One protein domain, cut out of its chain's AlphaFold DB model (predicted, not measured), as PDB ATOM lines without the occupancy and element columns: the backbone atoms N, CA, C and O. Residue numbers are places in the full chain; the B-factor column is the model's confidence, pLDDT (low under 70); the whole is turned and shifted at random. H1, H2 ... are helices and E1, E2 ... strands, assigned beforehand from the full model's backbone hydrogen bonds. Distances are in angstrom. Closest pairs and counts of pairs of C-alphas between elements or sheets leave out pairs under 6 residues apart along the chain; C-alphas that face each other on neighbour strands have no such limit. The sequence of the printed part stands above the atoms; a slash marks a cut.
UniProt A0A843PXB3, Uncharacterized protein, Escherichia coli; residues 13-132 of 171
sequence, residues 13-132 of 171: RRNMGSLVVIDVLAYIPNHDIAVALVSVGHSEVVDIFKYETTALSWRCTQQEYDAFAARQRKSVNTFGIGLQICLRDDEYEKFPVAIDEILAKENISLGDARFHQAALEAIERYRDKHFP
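This is residues 13 to 132 of the 171 residues of an uncharacterized protein of Escherichia coli (UniProt A0A843PXB3). A strongly twisted sheet of four strands curls round one long helix, H3, while the shorter H1 packs on the sheet's opposite face near the E1 to E2 turn. The small helix H2 sits off the sheet, packed on the first part of H3. The printed part has 120 residues, with three named helices and four named strands that follow along the chain as E1, E2, E3, H1, E4, H2, H3; the sheet's order is E3, E2, E1, E4, antiparallel throughout, and the class is mixed, helices and strands. The whole is compact, with a radius of gyration of the C-alphas of 14.4 A and spans of 43 by 32 by 24 A.

E1, residues 13 to 28, runs 39.4 A from C-alpha 13 at (-17.138, 29.953, -47.657) and bends by 71 degrees at residue 24. E2, residues 33 to 42, is 27.1 A long and bends by 54 degrees at residue 37. E3 is residues 52 to 59, 22.7 A, and E4 residues 80 to 88, 24.9 A. H1 is residues 62 to 74, 18.3 A; H2 is residues 99 to 106, 10.7 A. H3, residues 110 to 130, runs 30.2 A to C-alpha 130 at (1.996, 20.490, -47.617).

E1, E2 and E3 form a meander, each strand the antiparallel neighbour of the one before, with hairpins E1 and E2, and E2 and E3. N 26 and O 35 are 2.9 A apart, and N 36 and O 56 2.8 A, within hydrogen-bond range. Edge strand E4 pairs with E1, N 16 to O 85 at 2.9 A. H3 is on the sheet, the C-alphas of Trp 58 and Phe 115 being its closest to E3, 5.7 A. H1 is on the opposite face at a height over the sheet of 9.3 A. H1 and H3 touch at a steep tilt of 62 degrees, closest at the C-alphas of Glu 64 and Gly 111, 6.0 A. H2 and H3 touch, about perpendicular at 76 degrees, closest at the C-alphas of Ile 102 and Ala 113, 5.8 A. In H1, H2 and H3 every O i to N i+4 pair is within hydrogen-bond range.

The two C-alphas farthest apart, of Asn 30 and Asp 89, are 45.6 A apart. The printed part has no cut and no long link. Mean pLDDT of the printed part is 71.6; 54 residues are under 70, among them 73 to 98.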
ATOM      1  N   ARG A  13     -17.865  31.055 -48.274       52.97
ATOM      2  CA  ARG A  13     -17.138  29.953 -47.657       52.97
ATOM      3  C   ARG A  13     -17.163  28.740 -48.566       52.97
ATOM      4  O   ARG A  13     -18.188  28.424 -49.180       52.97
ATOM      5  N   ARG A  14     -16.042  28.027 -48.621       57.84
ATOM      6  CA  ARG A  14     -15.918  26.749 -49.322       57.84
ATOM      7  C   ARG A  14     -15.438  25.682 -48.349       57.84
ATOM      8  O   ARG A  14     -14.403  25.848 -47.714       57.84
ATOM      9  N   ASN A  15     -16.146  24.560 -48.292       55.34
ATOM     10  CA  ASN A  15     -15.727  23.448 -47.444       55.34
ATOM     11  C   ASN A  15     -14.641  22.641 -48.157       55.34
ATOM     12  O   ASN A  15     -14.810  22.243 -49.315       55.34
ATOM     13  N   MET A  16     -13.547  22.379 -47.450       58.50
ATOM     14  CA  MET A  16     -12.482  21.479 -47.872       58.50
ATOM     15  C   MET A  16     -12.486  20.268 -46.947       58.50
ATOM     16  O   MET A  16     -12.350  20.391 -45.728       58.50
ATOM     17  N   GLY A  17     -12.674  19.083 -47.523       58.47
ATOM     18  CA  GLY A  17     -12.657  17.849 -46.749       58.47
ATOM     19  C   GLY A  17     -11.228  17.447 -46.398       58.47
ATOM     20  O   GLY A  17     -10.366  17.347 -47.270       58.47
ATOM     21  N   SER A  18     -10.999  17.163 -45.127       62.66
ATOM     22  CA  SER A  18      -9.795  16.513 -44.625       62.66
ATOM     23  C   SER A  18     -10.188  15.196 -43.967       62.66
ATOM     24  O   SER A  18     -11.282  15.049 -43.423       62.66
ATOM     25  N   LEU A  19      -9.321  14.202 -44.076       64.38
ATOM     26  CA  LEU A  19      -9.573  12.872 -43.546       64.38
ATOM     27  C   LEU A  19      -8.542  12.567 -42.470       64.38
ATOM     28  O   LEU A  19      -7.344  12.709 -42.705       64.38
ATOM     29  N   VAL A  20      -9.027  12.126 -41.315       63.84
ATOM     30  CA  VAL A  20      -8.209  11.545 -40.254       63.84
ATOM     31  C   VAL A  20      -8.596  10.082 -40.142       63.84
ATOM     32  O   VAL A  20      -9.689   9.765 -39.680       63.84
ATOM     33  N   VAL A  21      -7.725   9.189 -40.597       67.38
ATOM     34  CA  VAL A  21      -7.915   7.741 -40.461       67.38
ATOM     35  C   VAL A  21      -7.290   7.290 -39.149       67.38
ATOM     36  O   VAL A  21      -6.130   7.595 -38.913       67.38
ATOM     37  N   ILE A  22      -8.039   6.608 -38.286       69.56
ATOM     38  CA  ILE A  22      -7.543   6.081 -37.010       69.56
ATOM     39  C   ILE A  22      -7.052   4.652 -37.229       69.56
ATOM     40  O   ILE A  22      -7.851   3.742 -37.441       69.56
ATOM     41  N   ASP A  23      -5.743   4.459 -37.115       62.66
ATOM     42  CA  ASP A  23      -5.082   3.175 -37.353       62.66
ATOM     43  C   ASP A  23      -4.952   2.357 -36.061       62.66
ATOM     44  O   ASP A  23      -5.170   1.145 -36.034       62.66
ATOM     45  N   VAL A  24      -4.614   3.025 -34.958       65.06
ATOM     46  CA  VAL A  24      -4.461   2.408 -33.635       65.06
ATOM     47  C   VAL A  24      -5.118   3.307 -32.606       65.06
ATOM     48  O   VAL A  24      -4.998   4.523 -32.698       65.06
ATOM     49  N   LEU A  25      -5.780   2.712 -31.616       81.00
ATOM     50  CA  LEU A  25      -6.413   3.413 -30.505       81.00
ATOM     51  C   LEU A  25      -6.102   2.678 -29.196       81.00
ATOM     52  O   LEU A  25      -6.350   1.477 -29.090       81.00
ATOM     53  N   ALA A  26      -5.565   3.397 -28.213       83.31
ATOM     54  CA  ALA A  26      -5.219   2.868 -26.898       83.31
ATOM     55  C   ALA A  26      -5.593   3.851 -25.784       83.31
ATOM     56  O   ALA A  26      -5.601   5.065 -25.989       83.31
ATOM     57  N   TYR A  27      -5.859   3.320 -24.592       87.12
ATOM     58  CA  TYR A  27      -6.102   4.096 -23.379       87.12
ATOM     59  C   TYR A  27      -5.024   3.804 -22.339       87.12
ATOM     60  O   TYR A  27      -4.581   2.663 -22.207       87.12
ATOM     61  N   ILE A  28      -4.614   4.835 -21.603       89.38
ATOM     62  CA  ILE A  28      -3.620   4.773 -20.536       89.38
ATOM     63  C   ILE A  28      -4.337   5.082 -19.208       89.38
ATOM     64  O   ILE A  28      -4.462   6.254 -18.843       89.38
ATOM     65  N   PRO A  29      -4.797   4.053 -18.464       82.81
ATOM     66  CA  PRO A  29      -5.704   4.234 -17.328       82.81
ATOM     67  C   PRO A  29      -5.151   5.089 -16.196       82.81
ATOM     68  O   PRO A  29      -5.877   5.873 -15.604       82.81
ATOM     69  N   ASN A  30      -3.851   4.991 -15.926       86.44
ATOM     70  CA  ASN A  30      -3.229   5.717 -14.816       86.44
ATOM     71  C   ASN A  30      -3.103   7.228 -15.065       86.44
ATOM     72  O   ASN A  30      -2.677   7.962 -14.175       86.44
ATOM     73  N   HIS A  31      -3.417   7.687 -16.278       84.88
ATOM     74  CA  HIS A  31      -3.232   9.075 -16.685       84.88
ATOM     75  C   HIS A  31      -4.480   9.710 -17.298       84.88
ATOM     76  O   HIS A  31      -4.424  10.898 -17.611       84.88
ATOM     77  N   ASP A  32      -5.571   8.957 -17.468       91.38
ATOM     78  CA  ASP A  32      -6.778   9.409 -18.172       91.38
ATOM     79  C   ASP A  32      -6.448  10.033 -19.536       91.38
ATOM     80  O   ASP A  32      -6.872  11.138 -19.889       91.38
ATOM     81  N   ILE A  33      -5.601   9.326 -20.290       88.25
ATOM     82  CA  ILE A  33      -5.135   9.723 -21.619       88.25
ATOM     83  C   ILE A  33      -5.454   8.610 -22.606       88.25
ATOM     84  O   ILE A  33      -5.064   7.460 -22.407       88.25
ATOM     85  N   ALA A  34      -6.089   8.976 -23.711       87.81
ATOM     86  CA  ALA A  34      -6.163   8.147 -24.899       87.81
ATOM     87  C   ALA A  34      -5.119   8.593 -25.925       87.81
ATOM     88  O   ALA A  34      -4.750   9.768 -26.003       87.81
ATOM     89  N   VAL A  35      -4.633   7.631 -26.702       83.75
ATOM     90  CA  VAL A  35      -3.670   7.831 -27.781       83.75
ATOM     91  C   VAL A  35      -4.208   7.164 -29.033       83.75
ATOM     92  O   VAL A  35      -4.674   6.023 -28.981       83.75
ATOM     93  N   ALA A  36      -4.111   7.860 -30.159       83.31
ATOM     94  CA  ALA A  36      -4.410   7.306 -31.463       83.31
ATOM     95  C   ALA A  36      -3.245   7.522 -32.425       83.31
ATOM     96  O   ALA A  36      -2.690   8.617 -32.490       83.31
ATOM     97  N   LEU A  37      -2.895   6.493 -33.192       76.06
ATOM     98  CA  LEU A  37      -2.103   6.681 -34.401       76.06
ATOM     99  C   LEU A  37      -3.078   7.023 -35.518       76.06
ATOM    100  O   LEU A  37      -4.027   6.268 -35.740       76.06
ATOM    101  N   VAL A  38      -2.871   8.161 -36.173       78.00
ATOM    102  CA  VAL A  38      -3.765   8.622 -37.227       78.00
ATOM    103  C   VAL A  38      -3.017   8.974 -38.495       78.00
ATOM    104  O   VAL A  38      -1.946   9.574 -38.446       78.00
ATOM    105  N   SER A  39      -3.623   8.662 -39.630       75.19
ATOM    106  CA  SER A  39      -3.168   9.081 -40.946       75.19
ATOM    107  C   SER A  39      -4.007  10.269 -41.414       75.19
ATOM    108  O   SER A  39      -5.226  10.171 -41.561       75.19
ATOM    109  N   VAL A  40      -3.357  11.414 -41.615       75.50
ATOM    110  CA  VAL A  40      -3.993  12.679 -42.002       75.50
ATOM    111  C   VAL A  40      -3.792  12.925 -43.488       75.50
ATOM    112  O   VAL A  40      -2.677  12.808 -43.995       75.50
ATOM    113  N   GLY A  41      -4.865  13.278 -44.193       69.81
ATOM    114  CA  GLY A  41      -4.817  13.579 -45.620       69.81
ATOM    115  C   GLY A  41      -5.896  14.558 -46.070       69.81
ATOM    116  O   GLY A  41      -6.849  14.855 -45.350       69.81
ATOM    117  N   HIS A  42      -5.748  15.060 -47.293       65.75
ATOM    118  CA  HIS A  42      -6.658  16.034 -47.889       65.75
ATOM    119  C   HIS A  42      -7.510  15.388 -48.991       65.75
ATOM    120  O   HIS A  42      -6.979  14.940 -50.006       65.75
ATOM    121  N   SER A  43      -8.839  15.385 -48.843       55.75
ATOM    122  CA  SER A  43      -9.735  14.568 -49.680       55.75
ATOM    123  C   SER A  43      -9.818  15.007 -51.146       55.75
ATOM    124  O   SER A  43     -10.113  14.193 -52.018       55.75
ATOM    125  N   GLU A  44      -9.538  16.281 -51.455       51.06
ATOM    126  CA  GLU A  44      -9.499  16.754 -52.850       51.06
ATOM    127  C   GLU A  44      -8.160  16.484 -53.561       51.06
ATOM    128  O   GLU A  44      -8.048  16.723 -54.767       51.06
ATOM    129  N   VAL A  45      -7.138  16.004 -52.843       50.28
ATOM    130  CA  VAL A  45      -5.825  15.688 -53.414       50.28
ATOM    131  C   VAL A  45      -5.722  14.178 -53.505       50.28
ATOM    132  O   VAL A  45      -5.422  13.496 -52.531       50.28
ATOM    133  N   VAL A  46      -6.002  13.650 -54.696       45.03
ATOM    134  CA  VAL A  46      -5.939  12.212 -54.976       45.03
ATOM    135  C   VAL A  46      -4.486  11.788 -55.170       45.03
ATOM    136  O   VAL A  46      -4.035  11.498 -56.276       45.03
ATOM    137  N   ASP A  47      -3.732  11.841 -54.082       49.00
ATOM    138  CA  ASP A  47      -2.419  11.234 -53.974       49.00
ATOM    139  C   ASP A  47      -2.367  10.476 -52.649       49.00
ATOM    140  O   ASP A  47      -2.048  11.026 -51.595       49.00
ATOM    141  N   ILE A  48      -2.743   9.199 -52.718       46.53
ATOM    142  CA  ILE A  48      -2.784   8.258 -51.591       46.53
ATOM    143  C   ILE A  48      -1.414   8.074 -50.919       46.53
ATOM    144  O   ILE A  48      -1.336   7.508 -49.836       46.53
ATOM    145  N   PHE A  49      -0.331   8.568 -51.526       49.75
ATOM    146  CA  PHE A  49       1.014   8.538 -50.952       49.75
ATOM    147  C   PHE A  49       1.336   9.763 -50.089       49.75
ATOM    148  O   PHE A  49       2.440   9.862 -49.559       49.75
ATOM    149  N   LYS A  50       0.396  10.706 -49.941       57.16
ATOM    150  CA  LYS A  50       0.584  11.936 -49.156       57.16
ATOM    151  C   LYS A  50      -0.140  11.938 -47.820       57.16
ATOM    152  O   LYS A  50      -0.283  13.011 -47.233       57.16
ATOM    153  N   TYR A  51      -0.595  10.785 -47.334       68.62
ATOM    154  CA  TYR A  51      -0.985  10.701 -45.933       68.62
ATOM    155  C   TYR A  51       0.239  10.936 -45.055       68.62
ATOM    156  O   TYR A  51       1.320  10.408 -45.317       68.62
ATOM    157  N   GLU A  52       0.066  11.737 -44.013       71.81
ATOM    158  CA  GLU A  52       1.055  11.853 -42.953       71.81
ATOM    159  C   GLU A  52       0.516  11.165 -41.715       71.81
ATOM    160  O   GLU A  52      -0.550  11.513 -41.205       71.81
ATOM    161  N   THR A  53       1.256  10.173 -41.241       78.25
ATOM    162  CA  THR A  53       0.920   9.496 -40.000       78.25
ATOM    163  C   THR A  53       1.465  10.296 -38.823       78.25
ATOM    164  O   THR A  53       2.649  10.629 -38.774       78.25
ATOM    165  N   THR A  54       0.606  10.590 -37.853       80.62
ATOM    166  CA  THR A  54       0.955  11.271 -36.606       80.62
ATOM    167  C   THR A  54       0.280  10.592 -35.422       80.62
ATOM    168  O   THR A  54      -0.757   9.948 -35.561       80.62
ATOM    169  N   ALA A  55       0.858  10.740 -34.235       80.94
ATOM    170  CA  ALA A  55       0.201  10.347 -32.998       80.94
ATOM    171  C   ALA A  55      -0.628  11.519 -32.457       80.94
ATOM    172  O   ALA A  55      -0.134  12.645 -32.368       80.94
ATOM    173  N   LEU A  56      -1.873  11.247 -32.078       84.69
ATOM    174  CA  LEU A  56      -2.715  12.137 -31.287       84.69
ATOM    175  C   LEU A  56      -2.793  11.599 -29.867       84.69
ATOM    176  O   LEU A  56      -2.908  10.392 -29.666       84.69
ATOM    177  N   SER A  57      -2.792  12.488 -28.884       87.81
ATOM    178  CA  SER A  57      -3.131  12.143 -27.511       87.81
ATOM    179  C   SER A  57      -4.098  13.169 -26.948       87.81
ATOM    180  O   SER A  57      -4.005  14.361 -27.240       87.81
ATOM    181  N   TRP A  58      -5.060  12.705 -26.161       90.94
ATOM    182  CA  TRP A  58      -6.047  13.573 -25.537       90.94
ATOM    183  C   TRP A  58      -6.444  13.031 -24.173       90.94
ATOM    184  O   TRP A  58      -6.402  11.829 -23.919       90.94
ATOM    185  N   ARG A  59      -6.822  13.944 -23.277       91.19
ATOM    186  CA  ARG A  59      -7.312  13.582 -21.947       91.19
ATOM    187  C   ARG A  59      -8.791  13.235 -21.996       91.19
ATOM    188  O   ARG A  59      -9.591  14.096 -22.373       91.19
ATOM    189  N   CYS A  60      -9.144  12.047 -21.537       90.62
ATOM    190  CA  CYS A  60     -10.515  11.575 -21.404       90.62
ATOM    191  C   CYS A  60     -10.613  10.538 -20.284       90.62
ATOM    192  O   CYS A  60      -9.628   9.904 -19.926       90.62
ATOM    193  N   THR A  61     -11.811  10.359 -19.748       94.00
ATOM    194  CA  THR A  61     -12.118   9.253 -18.836       94.00
ATOM    195  C   THR A  61     -12.226   7.926 -19.597       94.00
ATOM    196  O   THR A  61     -12.503   7.903 -20.800       94.00
ATOM    197  N   GLN A  62     -12.106   6.804 -18.883       91.88
ATOM    198  CA  GLN A  62     -12.301   5.458 -19.439       91.88
ATOM    199  C   GLN A  62     -13.676   5.317 -20.114       91.88
ATOM    200  O   GLN A  62     -13.778   4.756 -21.201       91.88
ATOM    201  N   GLN A  63     -14.730   5.881 -19.512       93.12
ATOM    202  CA  GLN A  63     -16.085   5.845 -20.070       93.12
ATOM    203  C   GLN A  63     -16.177   6.595 -21.407       93.12
ATOM    204  O   GLN A  63     -16.792   6.102 -22.353       93.12
ATOM    205  N   GLU A  64     -15.565   7.779 -21.498       90.56
ATOM    206  CA  GLU A  64     -15.506   8.556 -22.741       90.56
ATOM    207  C   GLU A  64     -14.700   7.821 -23.817       90.56
ATOM    208  O   GLU A  64     -15.114   7.778 -24.977       90.56
ATOM    209  N   TYR A  65     -13.580   7.199 -23.432       88.81
ATOM    210  CA  TYR A  65     -12.785   6.360 -24.324       88.81
ATOM    211  C   TYR A  65     -13.593   5.175 -24.867       88.81
ATOM    212  O   TYR A  65     -13.630   4.966 -26.079       88.81
ATOM    213  N   ASP A  66     -14.278   4.426 -24.002       89.25
ATOM    214  CA  ASP A  66     -15.055   3.256 -24.409       89.25
ATOM    215  C   ASP A  66     -16.216   3.650 -25.331       89.25
ATOM    216  O   ASP A  66     -16.459   2.991 -26.346       89.25
ATOM    217  N   ALA A  67     -16.888   4.769 -25.036       87.06
ATOM    218  CA  ALA A  67     -17.925   5.332 -25.896       87.06
ATOM    219  C   ALA A  67     -17.367   5.752 -27.266       87.06
ATOM    220  O   ALA A  67     -17.964   5.450 -28.306       87.06
ATOM    221  N   PHE A  68     -16.202   6.405 -27.290       82.81
ATOM    222  CA  PHE A  68     -15.511   6.771 -28.523       82.81
ATOM    223  C   PHE A  68     -15.146   5.527 -29.342       82.81
ATOM    224  O   PHE A  68     -15.561   5.410 -30.496       82.81
ATOM    225  N   ALA A  69     -14.447   4.565 -28.738       82.00
ATOM    226  CA  ALA A  69     -14.016   3.328 -29.382       82.00
ATOM    227  C   ALA A  69     -15.204   2.519 -29.924       82.00
ATOM    228  O   ALA A  69     -15.142   1.977 -31.029       82.00
ATOM    229  N   ALA A  70     -16.317   2.462 -29.185       81.44
ATOM    230  CA  ALA A  70     -17.534   1.794 -29.628       81.44
ATOM    231  C   ALA A  70     -18.159   2.457 -30.866       81.44
ATOM    232  O   ALA A  70     -18.622   1.742 -31.756       81.44
ATOM    233  N   ARG A  71     -18.160   3.796 -30.959       75.75
ATOM    234  CA  ARG A  71     -18.635   4.506 -32.162       75.75
ATOM    235  C   ARG A  71     -17.763   4.192 -33.377       75.75
ATOM    236  O   ARG A  71     -18.314   3.835 -34.413       75.75
ATOM    237  N   GLN A  72     -16.438   4.217 -33.221       70.50
ATOM    238  CA  GLN A  72     -15.506   3.896 -34.313       70.50
ATOM    239  C   GLN A  72     -15.631   2.438 -34.785       70.50
ATOM    240  O   GLN A  72     -15.549   2.150 -35.973       70.50
ATOM    241  N   ARG A  73     -15.891   1.492 -33.872       65.44
ATOM    242  CA  ARG A  73     -16.121   0.080 -34.237       65.44
ATOM    243  C   ARG A  73     -17.436  -0.147 -34.982       65.44
ATOM    244  O   ARG A  73     -17.528  -1.105 -35.739       65.44
ATOM    245  N   LYS A  74     -18.463   0.682 -34.759       57.31
ATOM    246  CA  LYS A  74     -19.763   0.568 -35.447       57.31
ATOM    247  C   LYS A  74     -19.715   1.074 -36.891       57.31
ATOM    248  O   LYS A  74     -20.526   0.633 -37.703       57.31
ATOM    249  N   SER A  75     -18.764   1.937 -37.247       53.56
ATOM    250  CA  SER A  75     -18.522   2.367 -38.628       53.56
ATOM    251  C   SER A  75     -17.624   1.363 -39.366       53.56
ATOM    252  O   SER A  75     -16.521   1.684 -39.797       53.56
ATOM    253  N   VAL A  76     -18.098   0.120 -39.530       43.94
ATOM    254  CA  VAL A  76     -17.336  -1.041 -40.063       43.94
ATOM    255  C   VAL A  76     -16.882  -0.881 -41.528       43.94
ATOM    256  O   VAL A  76     -16.292  -1.789 -42.095       43.94
ATOM    257  N   ASN A  77     -17.102   0.273 -42.165       38.69
ATOM    258  CA  ASN A  77     -16.645   0.522 -43.528       38.69
ATOM    259  C   ASN A  77     -15.796   1.779 -43.713       38.69
ATOM    260  O   ASN A  77     -15.628   2.214 -44.851       38.69
ATOM    261  N   THR A  78     -15.308   2.419 -42.648       42.62
ATOM    262  CA  THR A  78     -14.382   3.559 -42.757       42.62
ATOM    263  C   THR A  78     -13.800   3.845 -41.378       42.62
ATOM    264  O   THR A  78     -14.502   4.347 -40.508       42.62
ATOM    265  N   PHE A  79     -12.520   3.553 -41.155       47.88
ATOM    266  CA  PHE A  79     -11.805   3.974 -39.940       47.88
ATOM    267  C   PHE A  79     -11.462   5.470 -39.988       47.88
ATOM    268  O   PHE A  79     -10.356   5.863 -39.652       47.88
ATOM    269  N   GLY A  80     -12.361   6.317 -40.489       55.78
ATOM    270  CA  GLY A  80     -12.062   7.699 -40.839       55.78
ATOM    271  C   GLY A  80     -13.012   8.677 -40.174       55.78
ATOM    272  O   GLY A  80     -14.220   8.592 -40.366       55.78
ATOM    273  N   ILE A  81     -12.460   9.648 -39.459       59.97
ATOM    274  CA  ILE A  81     -13.174  10.856 -39.070       59.97
ATOM    275  C   ILE A  81     -12.971  11.863 -40.199       59.97
ATOM    276  O   ILE A  81     -11.856  12.321 -40.470       59.97
ATOM    277  N   GLY A  82     -14.059  12.160 -40.905       57.91
ATOM    278  CA  GLY A  82     -14.097  13.237 -41.882       57.91
ATOM    279  C   GLY A  82     -14.203  14.568 -41.151       57.91
ATOM    280  O   GLY A  82     -15.252  14.875 -40.595       57.91
ATOM    281  N   LEU A  83     -13.128  15.350 -41.161       61.97
ATOM    282  CA  LEU A  83     -13.120  16.708 -40.626       61.97
ATOM    283  C   LEU A  83     -13.170  17.702 -41.785       61.97
ATOM    284  O   LEU A  83     -12.566  17.492 -42.837       61.97
ATOM    285  N   GLN A  84     -13.907  18.792 -41.617       61.75
ATOM    286  CA  GLN A  84     -13.994  19.835 -42.633       61.75
ATOM    287  C   GLN A  84     -13.229  21.063 -42.162       61.75
ATOM    288  O   GLN A  84     -13.410  21.525 -41.039       61.75
ATOM    289  N   ILE A  85     -12.381  21.590 -43.040       60.75
ATOM    290  CA  ILE A  85     -11.749  22.892 -42.856       60.75
ATOM    291  C   ILE A  85     -12.402  23.849 -43.841       60.75
ATOM    292  O   ILE A  85     -12.550  23.545 -45.028       60.75
ATOM    293  N   CYS A  86     -12.805  25.010 -43.343       63.44
ATOM    294  CA  CYS A  86     -13.390  26.054 -44.163       63.44
ATOM    295  C   CYS A  86     -12.291  26.871 -44.847       63.44
ATOM    296  O   CYS A  86     -11.305  27.272 -44.226       63.44
ATOM    297  N   LEU A  87     -12.494  27.149 -46.130       56.81
ATOM    298  CA  LEU A  87     -11.848  28.254 -46.816       56.81
ATOM    299  C   LEU A  87     -12.774  29.463 -46.763       56.81
ATOM    300  O   LEU A  87     -13.953  29.358 -47.114       56.81
ATOM    301  N   ARG A  88     -12.218  30.603 -46.383       58.28
ATOM    302  CA  ARG A  88     -12.822  31.924 -46.469       58.28
ATOM    303  C   ARG A  88     -11.967  32.757 -47.410       58.28
ATOM    304  O   ARG A  88     -10.774  32.872 -47.173       58.28
ATOM    305  N   ASP A  89     -12.565  33.313 -48.461       60.66
ATOM    306  CA  ASP A  89     -11.843  34.145 -49.439       60.66
ATOM    307  C   ASP A  89     -10.603  33.436 -50.040       60.66
ATOM    308  O   ASP A  89      -9.554  34.037 -50.246       60.66
ATOM    309  N   ASP A  90     -10.725  32.125 -50.295       57.16
ATOM    310  CA  ASP A  90      -9.631  31.236 -50.726       57.16
ATOM    311  C   ASP A  90      -8.436  31.176 -49.756       57.16
ATOM    312  O   ASP A  90      -7.346  30.760 -50.138       57.16
ATOM    313  N   GLU A  91      -8.630  31.508 -48.483       56.00
ATOM    314  CA  GLU A  91      -7.678  31.291 -47.396       56.00
ATOM    315  C   GLU A  91      -8.258  30.303 -46.386       56.00
ATOM    316  O   GLU A  91      -9.454  30.308 -46.097       56.00
ATOM    317  N   TYR A  92      -7.421  29.427 -45.835       63.56
ATOM    318  CA  TYR A  92      -7.860  28.561 -44.744       63.56
ATOM    319  C   TYR A  92      -8.219  29.420 -43.536       63.56
ATOM    320  O   TYR A  92      -7.375  30.175 -43.046       63.56
ATOM    321  N   GLU A  93      -9.459  29.291 -43.052       63.75
ATOM    322  CA  GLU A  93      -9.827  29.889 -41.772       63.75
ATOM    323  C   GLU A  93      -8.855  29.359 -40.707       63.75
ATOM    324  O   GLU A  93      -8.486  28.181 -40.710       63.75
ATOM    325  N   LYS A  94      -8.377  30.253 -39.837       60.66
ATOM    326  CA  LYS A  94      -7.485  29.866 -38.745       60.66
ATOM    327  C   LYS A  94      -8.280  29.031 -37.747       60.66
ATOM    328  O   LYS A  94      -9.273  29.520 -37.210       60.66
ATOM    329  N   PHE A  95      -7.828  27.810 -37.492       64.00
ATOM    330  CA  PHE A  95      -8.218  27.034 -36.319       64.00
ATOM    331  C   PHE A  95      -7.161  27.322 -35.227       64.00
ATOM    332  O   PHE A  95      -6.101  27.872 -35.540       64.00
ATOM    333  N   PRO A  96      -7.442  27.132 -33.924       54.12
ATOM    334  CA  PRO A  96      -8.371  26.181 -33.314       54.12
ATOM    335  C   PRO A  96      -9.779  26.723 -33.016       54.12
ATOM    336  O   PRO A  96      -9.943  27.865 -32.595       54.12
ATOM    337  N   VAL A  97     -10.796  25.870 -33.175       64.38
ATOM    338  CA  VAL A  97     -12.145  26.106 -32.623       64.38
ATOM    339  C   VAL A  97     -12.074  25.881 -31.115       64.38
ATOM    340  O   VAL A  97     -11.494  24.898 -30.671       64.38
ATOM    341  N   ALA A  98     -12.642  26.767 -30.299       69.19
ATOM    342  CA  ALA A  98     -12.624  26.563 -28.852       69.19
ATOM    343  C   ALA A  98     -13.328  25.245 -28.472       69.19
ATOM    344  O   ALA A  98     -14.365  24.904 -29.037       69.19
ATOM    345  N   ILE A  99     -12.808  24.518 -27.475       76.69
ATOM    346  CA  ILE A  99     -13.444  23.284 -26.971       76.69
ATOM    347  C   ILE A  99     -14.917  23.535 -26.616       76.69
ATOM    348  O   ILE A  99     -15.767  22.710 -26.936       76.69
ATOM    349  N   ASP A 100     -15.225  24.691 -26.029       73.81
ATOM    350  CA  ASP A 100     -16.593  25.081 -25.680       73.81
ATOM    351  C   ASP A 100     -17.496  25.219 -26.912       73.81
ATOM    352  O   ASP A 100     -18.668  24.853 -26.862       73.81
ATOM    353  N   GLU A 101     -16.957  25.672 -28.045       71.62
ATOM    354  CA  GLU A 101     -17.702  25.696 -29.304       71.62
ATOM    355  C   GLU A 101     -17.949  24.289 -29.853       71.62
ATOM    356  O   GLU A 101     -19.029  24.030 -30.375       71.62
ATOM    357  N   ILE A 102     -16.975  23.382 -29.737       73.25
ATOM    358  CA  ILE A 102     -17.139  21.981 -30.150       73.25
ATOM    359  C   ILE A 102     -18.229  21.315 -29.297       73.25
ATOM    360  O   ILE A 102     -19.138  20.673 -29.825       73.25
ATOM    361  N   LEU A 103     -18.170  21.512 -27.979       75.56
ATOM    362  CA  LEU A 103     -19.166  21.008 -27.035       75.56
ATOM    363  C   LEU A 103     -20.565  21.555 -27.335       75.56
ATOM    364  O   LEU A 103     -21.529  20.791 -27.343       75.56
ATOM    365  N   ALA A 104     -20.668  22.857 -27.606       71.19
ATOM    366  CA  ALA A 104     -21.937  23.520 -27.885       71.19
ATOM    367  C   ALA A 104     -22.580  23.065 -29.204       71.19
ATOM    368  O   ALA A 104     -23.805  23.046 -29.302       71.19
ATOM    369  N   LYS A 105     -21.772  22.709 -30.212       64.75
ATOM    370  CA  LYS A 105     -22.258  22.343 -31.552       64.75
ATOM    371  C   LYS A 105     -22.631  20.864 -31.678       64.75
ATOM    372  O   LYS A 105     -23.579  20.546 -32.383       64.75
ATOM    373  N   GLU A 106     -21.918  19.967 -30.995       61.41
ATOM    374  CA  GLU A 106     -21.951  18.534 -31.339       61.41
ATOM    375  C   GLU A 106     -22.586  17.624 -30.271       61.41
ATOM    376  O   GLU A 106     -22.730  16.424 -30.497       61.41
ATOM    377  N   ASN A 107     -22.997  18.159 -29.111       73.12
ATOM    378  CA  ASN A 107     -23.540  17.368 -27.989       73.12
ATOM    379  C   ASN A 107     -22.671  16.132 -27.659       73.12
ATOM    380  O   ASN A 107     -23.157  15.010 -27.486       73.12
ATOM    381  N   ILE A 108     -21.357  16.344 -27.621       80.38
ATOM    382  CA  ILE A 108     -20.361  15.310 -27.339       80.38
ATOM    383  C   ILE A 108     -19.727  15.502 -25.962       80.38
ATOM    384  O   ILE A 108     -19.839  16.549 -25.331       80.38
ATOM    385  N   SER A 109     -19.041  14.461 -25.492       87.44
ATOM    386  CA  SER A 109     -18.274  14.513 -24.245       87.44
ATOM    387  C   SER A 109     -17.049  15.432 -24.343       87.44
ATOM    388  O   SER A 109     -16.540  15.694 -25.436       87.44
ATOM    389  N   LEU A 110     -16.514  15.862 -23.197       89.38
ATOM    390  CA  LEU A 110     -15.299  16.678 -23.134       89.38
ATOM    391  C   LEU A 110     -14.079  15.941 -23.698       89.38
ATOM    392  O   LEU A 110     -13.271  16.541 -24.407       89.38
ATOM    393  N   GLY A 111     -13.950  14.644 -23.413       87.19
ATOM    394  CA  GLY A 111     -12.909  13.801 -23.991       87.19
ATOM    395  C   GLY A 111     -12.984  13.741 -25.518       87.19
ATOM    396  O   GLY A 111     -11.964  13.859 -26.192       87.19
ATOM    397  N   ASP A 112     -14.191  13.632 -26.071       85.00
ATOM    398  CA  ASP A 112     -14.411  13.617 -27.520       85.00
ATOM    399  C   ASP A 112     -14.126  14.983 -28.162       85.00
ATOM    400  O   ASP A 112     -13.468  15.064 -29.196       85.00
ATOM    401  N   ALA A 113     -14.526  16.081 -27.516       84.69
ATOM    402  CA  ALA A 113     -14.194  17.426 -27.983       84.69
ATOM    403  C   ALA A 113     -12.674  17.666 -28.016       84.69
ATOM    404  O   ALA A 113     -12.146  18.223 -28.978       84.69
ATOM    405  N   ARG A 114     -11.943  17.176 -27.005       86.62
ATOM    406  CA  ARG A 114     -10.470  17.222 -26.975       86.62
ATOM    407  C   ARG A 114      -9.830  16.384 -28.077       86.62
ATOM    408  O   ARG A 114      -8.808  16.794 -28.618       86.62
ATOM    409  N   PHE A 115     -10.424  15.242 -28.422       86.50
ATOM    410  CA  PHE A 115      -9.989  14.475 -29.585       86.50
ATOM    411  C   PHE A 115     -10.146  15.295 -30.876       86.50
ATOM    412  O   PHE A 115      -9.185  15.419 -31.634       86.50
ATOM    413  N   HIS A 116     -11.321  15.894 -31.110       82.50
ATOM    414  CA  HIS A 116     -11.586  16.698 -32.311       82.50
ATOM    415  C   HIS A 116     -10.623  17.882 -32.417       82.50
ATOM    416  O   HIS A 116     -10.075  18.134 -33.488       82.50
ATOM    417  N   GLN A 117     -10.352  18.549 -31.295       83.31
ATOM    418  CA  GLN A 117      -9.357  19.611 -31.201       83.31
ATOM    419  C   GLN A 117      -7.959  19.132 -31.637       83.31
ATOM    420  O   GLN A 117      -7.351  19.727 -32.526       83.31
ATOM    421  N   ALA A 118      -7.470  18.023 -31.071       83.94
ATOM    422  CA  ALA A 118      -6.163  17.461 -31.421       83.94
ATOM    423  C   ALA A 118      -6.086  17.021 -32.895       83.94
ATOM    424  O   ALA A 118      -5.063  17.203 -33.557       83.94
ATOM    425  N   ALA A 119      -7.175  16.460 -33.425       81.50
ATOM    426  CA  ALA A 119      -7.271  16.053 -34.819       81.50
ATOM    427  C   ALA A 119      -7.252  17.261 -35.775       81.50
ATOM    428  O   ALA A 119      -6.544  17.227 -36.779       81.50
ATOM    429  N   LEU A 120      -7.960  18.347 -35.447       79.06
ATOM    430  CA  LEU A 120      -7.934  19.593 -36.219       79.06
ATOM    431  C   LEU A 120      -6.534  20.217 -36.241       79.06
ATOM    432  O   LEU A 120      -6.044  20.556 -37.314       79.06
ATOM    433  N   GLU A 121      -5.851  20.285 -35.096       81.50
ATOM    434  CA  GLU A 121      -4.466  20.774 -35.022       81.50
ATOM    435  C   GLU A 121      -3.506  19.945 -35.883       81.50
ATOM    436  O   GLU A 121      -2.608  20.488 -36.529       81.50
ATOM    437  N   ALA A 122      -3.678  18.623 -35.912       79.88
ATOM    438  CA  ALA A 122      -2.880  17.758 -36.771       79.88
ATOM    439  C   ALA A 122      -3.126  18.043 -38.260       79.88
ATOM    440  O   ALA A 122      -2.170  18.081 -39.038       79.88
ATOM    441  N   ILE A 123      -4.378  18.302 -38.653       77.19
ATOM    442  CA  ILE A 123      -4.695  18.714 -40.024       77.19
ATOM    443  C   ILE A 123      -4.099  20.085 -40.336       77.19
ATOM    444  O   ILE A 123      -3.582  20.269 -41.433       77.19
ATOM    445  N   GLU A 124      -4.109  21.034 -39.403       77.44
ATOM    446  CA  GLU A 124      -3.464  22.330 -39.617       77.44
ATOM    447  C   GLU A 124      -1.960  22.199 -39.836       77.44
ATOM    448  O   GLU A 124      -1.433  22.782 -40.778       77.44
ATOM    449  N   ARG A 125      -1.268  21.378 -39.039       78.25
ATOM    450  CA  ARG A 125       0.168  21.120 -39.239       78.25
ATOM    451  C   ARG A 125       0.438  20.459 -40.587       78.25
ATOM    452  O   ARG A 125       1.364  20.852 -41.295       78.25
ATOM    453  N   TYR A 126      -0.380  19.470 -40.951       77.06
ATOM    454  CA  TYR A 126      -0.322  18.830 -42.261       77.06
ATOM    455  C   TYR A 126      -0.528  19.858 -43.385       77.06
ATOM    456  O   TYR A 126       0.267  19.935 -44.323       77.06
ATOM    457  N   ARG A 127      -1.553  20.704 -43.265       74.12
ATOM    458  CA  ARG A 127      -1.835  21.802 -44.189       74.12
ATOM    459  C   ARG A 127      -0.643  22.740 -44.296       74.12
ATOM    460  O   ARG A 127      -0.177  22.958 -45.400       74.12
ATOM    461  N   ASP A 128      -0.129  23.279 -43.202       74.19
ATOM    462  CA  ASP A 128       0.936  24.286 -43.244       74.19
ATOM    463  C   ASP A 128       2.208  23.745 -43.909       74.19
ATOM    464  O   ASP A 128       2.904  24.465 -44.625       74.19
ATOM    465  N   LYS A 129       2.473  22.448 -43.731       74.69
ATOM    466  CA  LYS A 129       3.601  21.746 -44.346       74.69
ATOM    467  C   LYS A 129       3.407  21.473 -45.840       74.69
ATOM    468  O   LYS A 129       4.342  21.662 -46.617       74.69
ATOM    469  N   HIS A 130       2.232  20.995 -46.251       69.62
ATOM    470  CA  HIS A 130       1.996  20.490 -47.617       69.62
ATOM    471  C   HIS A 130       1.235  21.471 -48.525       69.62
ATOM    472  O   HIS A 130       1.317  21.377 -49.751       69.62
ATOM    473  N   PHE A 131       0.521  22.421 -47.926       67.50
ATOM    474  CA  PHE A 131      -0.371  23.415 -48.532       67.50
ATOM    475  C   PHE A 131      -0.243  24.789 -47.827       67.50
ATOM    476  O   PHE A 131      -1.241  25.312 -47.321       67.50
ATOM    477  N   PRO A 132       0.966  25.386 -47.765       60.84
ATOM    478  CA  PRO A 132       1.181  26.660 -47.078       60.84
ATOM    479  C   PRO A 132       0.297  27.780 -47.655       60.84
ATOM    480  O   PRO A 132       0.067  27.840 -48.865       60.84
TER     481      PRO A 132